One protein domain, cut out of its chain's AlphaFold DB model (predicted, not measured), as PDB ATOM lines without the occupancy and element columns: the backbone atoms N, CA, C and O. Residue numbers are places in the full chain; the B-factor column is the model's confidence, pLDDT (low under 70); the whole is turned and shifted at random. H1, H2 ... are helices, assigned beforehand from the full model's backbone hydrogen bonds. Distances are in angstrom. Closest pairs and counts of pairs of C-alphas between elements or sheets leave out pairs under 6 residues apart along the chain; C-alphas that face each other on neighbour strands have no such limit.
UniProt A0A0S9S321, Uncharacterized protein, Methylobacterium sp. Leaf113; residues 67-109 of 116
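This is residues 67 to 109 of the 116 residues of an uncharacterized protein of Methylobacterium sp. Leaf113 (UniProt A0A0S9S321). Going along the printed part from Gln 67, you see two helices set as an open, flat V: H1 runs to the point of the V, the chain turns there through residues 87 to 89, and H2 folds back as the second arm. The two arms come near each other beside the turn and spread away from it, with residues 67 to 79 and residues 101 to 109 standing free. The printed part has 43 residues with two named helices, H1 then H2, and no named strand; the class is all helix. The whole is loose, with a radius of gyration of the C-alphas of 12.3 A, and its C-alphas span 36 by 28 by 5 A.

Begin with H1, residues 67 to 86, and go on through the tight link of 3 residues to H2, residues 90 to 106. H1 and H2 are close but not clearly touching, with 2 pairs of C-alphas within 8 A. Look at Tyr 84 and Arg 93 for their closest C-alphas, 6.7 A apart. The helices run opposite ways at a shallow tilt of 29 degrees, and their centres are 16.3 A apart. In both H1 and H2 every O i to N i+4 pair is within hydrogen-bond range.

Find C-alpha 67 at (362.906, 329.157, 270.529); from there H1 runs 28.6 A to C-alpha 86 at (363.482, 356.949, 277.263). H2 begins at C-alpha 90 and runs 24.4 A to C-alpha 106 at (360.715, 337.467, 294.472).

The two C-alphas farthest apart are those of Gln 67 and Glu 91, 36.0 A. The printed part has no cut. In the B-factor column of this model, find pLDDT under 70 at residues 67 to 73 and 107 to 109; the mean of the printed part is 80.3.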
ATOM      1  N   GLN A  67     362.334 328.061 271.327       47.59
ATOM      2  CA  GLN A  67     362.906 329.157 270.529       47.59
ATOM      3  C   GLN A  67     361.903 330.296 270.323       47.59
ATOM      4  O   GLN A  67     362.298 331.456 270.281       47.59
ATOM      5  N   SER A  68     360.605 329.984 270.252       49.03
ATOM      6  CA  SER A  68     359.548 330.989 270.121       49.03
ATOM      7  C   SER A  68     359.401 331.815 271.398       49.03
ATOM      8  O   SER A  68     359.328 333.041 271.325       49.03
ATOM      9  N   THR A  69     359.421 331.167 272.568       51.91
ATOM     10  CA  THR A  69     359.464 331.865 273.860       51.91
ATOM     11  C   THR A  69     360.764 332.632 274.045       51.91
ATOM     12  O   THR A  69     360.705 333.757 274.516       51.91
ATOM     13  N   ASP A  70     361.907 332.100 273.610       54.25
ATOM     14  CA  ASP A  70     363.196 332.799 273.669       54.25
ATOM     15  C   ASP A  70     363.191 334.069 272.796       54.25
ATOM     16  O   ASP A  70     363.556 335.147 273.259       54.25
ATOM     17  N   THR A  71     362.633 334.006 271.578       58.69
ATOM     18  CA  THR A  71     362.445 335.207 270.744       58.69
ATOM     19  C   THR A  71     361.436 336.200 271.322       58.69
ATOM     20  O   THR A  71     361.673 337.407 271.236       58.69
ATOM     21  N   ALA A  72     360.339 335.739 271.930       61.78
ATOM     22  CA  ALA A  72     359.352 336.617 272.562       61.78
ATOM     23  C   ALA A  72     359.922 337.301 273.816       61.78
ATOM     24  O   ALA A  72     359.832 338.520 273.933       61.78
ATOM     25  N   LEU A  73     360.619 336.548 274.671       67.56
ATOM     26  CA  LEU A  73     361.361 337.068 275.821       67.56
ATOM     27  C   LEU A  73     362.444 338.050 275.369       67.56
ATOM     28  O   LEU A  73     362.570 339.127 275.944       67.56
ATOM     29  N   SER A  74     363.166 337.747 274.285       76.75
ATOM     30  CA  SER A  74     364.158 338.669 273.725       76.75
ATOM     31  C   SER A  74     363.524 339.990 273.275       76.75
ATOM     32  O   SER A  74     364.101 341.057 273.485       76.75
ATOM     33  N   ARG A  75     362.311 339.942 272.707       81.06
ATOM     34  CA  ARG A  75     361.561 341.123 272.267       81.06
ATOM     35  C   ARG A  75     361.073 341.946 273.456       81.06
ATOM     36  O   ARG A  75     361.257 343.157 273.453       81.06
ATOM     37  N   GLU A  76     360.515 341.298 274.471       82.25
ATOM     38  CA  GLU A  76     360.054 341.952 275.699       82.25
ATOM     39  C   GLU A  76     361.220 342.582 276.480       82.25
ATOM     40  O   GLU A  76     361.117 343.726 276.922       82.25
ATOM     41  N   CYS A  77     362.372 341.906 276.570       82.44
ATOM     42  CA  CYS A  77     363.586 342.473 277.163       82.44
ATOM     43  C   CYS A  77     364.080 343.712 276.400       82.44
ATOM     44  O   CYS A  77     364.484 344.695 277.024       82.44
ATOM     45  N   LEU A  78     364.032 343.694 275.064       84.75
ATOM     46  CA  LEU A  78     364.400 344.847 274.238       84.75
ATOM     47  C   LEU A  78     363.426 346.021 274.409       84.75
ATOM     48  O   LEU A  78     363.869 347.164 274.515       84.75
ATOM     49  N   GLU A  79     362.119 345.757 274.482       88.81
ATOM     50  CA  GLU A  79     361.105 346.784 274.758       88.81
ATOM     51  C   GLU A  79     361.293 347.399 276.157       88.81
ATOM     52  O   GLU A  79     361.196 348.619 276.313       88.81
ATOM     53  N   LEU A  80     361.646 346.587 277.160       87.88
ATOM     54  CA  LEU A  80     361.939 347.056 278.518       87.88
ATOM     55  C   LEU A  80     363.178 347.970 278.554       87.88
ATOM     56  O   LEU A  80     363.174 349.003 279.227       87.88
ATOM     57  N   LEU A  81     364.228 347.616 277.805       87.25
ATOM     58  CA  LEU A  81     365.441 348.428 277.673       87.25
ATOM     59  C   LEU A  81     365.172 349.749 276.933       87.25
ATOM     60  O   LEU A  81     365.639 350.796 277.384       87.25
ATOM     61  N   ASP A  82     364.389 349.735 275.850       88.31
ATOM     62  CA  ASP A  82     363.999 350.961 275.136       88.31
ATOM     63  C   ASP A  82     363.173 351.891 276.039       88.31
ATOM     64  O   ASP A  82     363.461 353.089 276.142       88.31
ATOM     65  N   ALA A  83     362.203 351.335 276.773       88.88
ATOM     66  CA  ALA A  83     361.413 352.081 277.746       88.88
ATOM     67  C   ALA A  83     362.302 352.714 278.827       88.88
ATOM     68  O   ALA A  83     362.134 353.891 279.146       88.88
ATOM     69  N   TYR A  84     363.289 351.976 279.344       88.75
ATOM     70  CA  TYR A  84     364.234 352.460 280.350       88.75
ATOM     71  C   TYR A  84     365.103 353.627 279.851       88.75
ATOM     72  O   TYR A  84     365.289 354.622 280.562       88.75
ATOM     73  N   ILE A  85     365.610 353.536 278.617       89.00
ATOM     74  CA  ILE A  85     366.449 354.577 278.001       89.00
ATOM     75  C   ILE A  85     365.655 355.876 277.803       89.00
ATOM     76  O   ILE A  85     366.200 356.964 278.016       89.00
ATOM     77  N   ARG A  86     364.364 355.783 277.456       92.31
ATOM     78  CA  ARG A  86     363.482 356.949 277.263       92.31
ATOM     79  C   ARG A  86     363.160 357.712 278.547       92.31
ATOM     80  O   ARG A  86     362.753 358.869 278.457       92.31
ATOM     81  N   ILE A  87     363.333 357.112 279.726       92.19
ATOM     82  CA  ILE A  87     363.109 357.813 280.995       92.19
ATOM     83  C   ILE A  87     364.211 358.859 281.180       92.19
ATOM     84  O   ILE A  87     365.364 358.509 281.421       92.19
ATOM     85  N   THR A  88     363.862 360.142 281.092       91.06
ATOM     86  CA  THR A  88     364.782 361.275 281.294       91.06
ATOM     87  C   THR A  88     364.995 361.623 282.767       91.06
ATOM     88  O   THR A  88     366.046 362.153 283.121       91.06
ATOM     89  N   ASP A  89     364.021 361.320 283.628       95.25
ATOM     90  CA  ASP A  89     364.098 361.556 285.071       95.25
ATOM     91  C   ASP A  89     364.906 360.447 285.770       95.25
ATOM     92  O   ASP A  89     364.556 359.265 285.738       95.25
ATOM     93  N   VAL A  90     365.992 360.837 286.438       90.12
ATOM     94  CA  VAL A  90     366.908 359.925 287.140       90.12
ATOM     95  C   VAL A  90     366.227 359.191 288.301       90.12
ATOM     96  O   VAL A  90     366.488 358.004 288.510       90.12
ATOM     97  N   GLU A  91     365.321 359.842 289.029       91.44
ATOM     98  CA  GLU A  91     364.607 359.232 290.155       91.44
ATOM     99  C   GLU A  91     363.570 358.219 289.665       91.44
ATOM    100  O   GLU A  91     363.443 357.123 290.218       91.44
ATOM    101  N   GLN A  92     362.870 358.532 288.574       89.00
ATOM    102  CA  GLN A  92     361.950 357.590 287.935       89.00
ATOM    103  C   GLN A  92     362.699 356.379 287.368       89.00
ATOM    104  O   GLN A  92     362.269 355.235 287.543       89.00
ATOM    105  N   ARG A  93     363.862 356.621 286.759       90.75
ATOM    106  CA  ARG A  93     364.752 355.581 286.243       90.75
ATOM    107  C   ARG A  93     365.237 354.657 287.368       90.75
ATOM    108  O   ARG A  93     365.248 353.437 287.207       90.75
ATOM    109  N   ARG A  94     365.574 355.217 288.533       90.31
ATOM    110  CA  ARG A  94     365.976 354.450 289.720       90.31
ATOM    111  C   ARG A  94     364.837 353.590 290.273       90.31
ATOM    112  O   ARG A  94     365.069 352.424 290.579       90.31
ATOM    113  N   ARG A  95     363.613 354.124 290.360       90.50
ATOM    114  CA  ARG A  95     362.431 353.348 290.792       90.50
ATOM    115  C   ARG A  95     362.110 352.204 289.834       90.50
ATOM    116  O   ARG A  95     361.786 351.115 290.291       90.50
ATOM    117  N   CYS A  96     362.245 352.435 288.529       89.12
ATOM    118  CA  CYS A  96     362.052 351.402 287.515       89.12
ATOM    119  C   CYS A  96     363.039 350.236 287.704       89.12
ATOM    120  O   CYS A  96     362.614 349.086 287.764       89.12
ATOM    121  N   LEU A  97     364.331 350.524 287.916       89.06
ATOM    122  CA  LEU A  97     365.318 349.481 288.233       89.06
ATOM    123  C   LEU A  97     365.007 348.740 289.532       89.06
ATOM    124  O   LEU A  97     365.211 347.530 289.600       89.06
ATOM    125  N   GLN A  98     364.553 349.455 290.563       91.06
ATOM    126  CA  GLN A  98     364.219 348.829 291.838       91.06
ATOM    127  C   GLN A  98     363.057 347.845 291.675       91.06
ATOM    128  O   GLN A  98     363.185 346.703 292.094       91.06
ATOM    129  N   ALA A  99     361.996 348.231 290.961       88.38
ATOM    130  CA  ALA A  99     360.859 347.352 290.693       88.38
ATOM    131  C   ALA A  99     361.265 346.075 289.934       88.38
ATOM    132  O   ALA A  99     360.829 344.984 290.289       88.38
ATOM    133  N   VAL A 100     362.141 346.187 288.928       87.06
ATOM    134  CA  VAL A 100     362.657 345.015 288.195       87.06
ATOM    135  C   VAL A 100     363.465 344.095 289.117       87.06
ATOM    136  O   VAL A 100     363.323 342.877 289.045       87.06
ATOM    137  N   ARG A 101     364.283 344.659 290.017       88.12
ATOM    138  CA  ARG A 101     365.045 343.879 291.005       88.12
ATOM    139  C   ARG A 101     364.147 343.184 292.017       88.12
ATOM    140  O   ARG A 101     364.417 342.034 292.345       88.12
ATOM    141  N   ASP A 102     363.102 343.852 292.490       88.94
ATOM    142  CA  ASP A 102     362.176 343.280 293.467       88.94
ATOM    143  C   ASP A 102     361.434 342.075 292.863       88.94
ATOM    144  O   ASP A 102     361.359 341.022 293.487       88.94
ATOM    145  N   VAL A 103     360.993 342.175 291.602       87.88
ATOM    146  CA  VAL A 103     360.366 341.059 290.865       87.88
ATOM    147  C   VAL A 103     361.355 339.915 290.604       87.88
ATOM    148  O   VAL A 103     361.017 338.744 290.782       87.88
ATOM    149  N   ALA A 104     362.595 340.232 290.221       81.12
ATOM    150  CA  ALA A 104     363.642 339.230 290.013       81.12
ATOM    151  C   ALA A 104     364.059 338.526 291.319       81.12
ATOM    152  O   ALA A 104     364.433 337.359 291.305       81.12
ATOM    153  N   SER A 105     363.983 339.226 292.452       79.31
ATOM    154  CA  SER A 105     364.301 338.659 293.768       79.31
ATOM    155  C   SER A 105     363.148 337.811 294.304       79.31
ATOM    156  O   SER A 105     363.386 336.742 294.851       79.31
ATOM    157  N   ALA A 106     361.898 338.237 294.091       76.12
ATOM    158  CA  ALA A 106     360.715 337.467 294.472       76.12
ATOM    159  C   ALA A 106     360.592 336.148 293.688       76.12
ATOM    160  O   ALA A 106     360.171 335.141 294.241       76.12
ATOM    161  N   SER A 107     361.021 336.131 292.424       64.19
ATOM    162  CA  SER A 107     361.078 334.903 291.614       64.19
ATOM    163  C   SER A 107     362.226 333.953 291.991       64.19
ATOM    164  O   SER A 107     362.235 332.813 291.539       64.19
ATOM    165  N   ALA A 108     363.171 334.389 292.831       60.03
ATOM    166  CA  ALA A 108     364.239 333.550 293.379       60.03
ATOM    167  C   ALA A 108     363.920 332.991 294.782       60.03
ATOM    168  O   ALA A 108     364.621 332.091 295.242       60.03
ATOM    169  N   ASP A 109     362.885 333.515 295.452       54.34
ATOM    170  CA  ASP A 109     362.487 333.158 296.824       54.34
ATOM    171  C   ASP A 109     361.373 332.092 296.882       54.34
ATOM    172  O   ASP A 109     361.086 331.561 297.950       54.34
TER     173      ASP A 109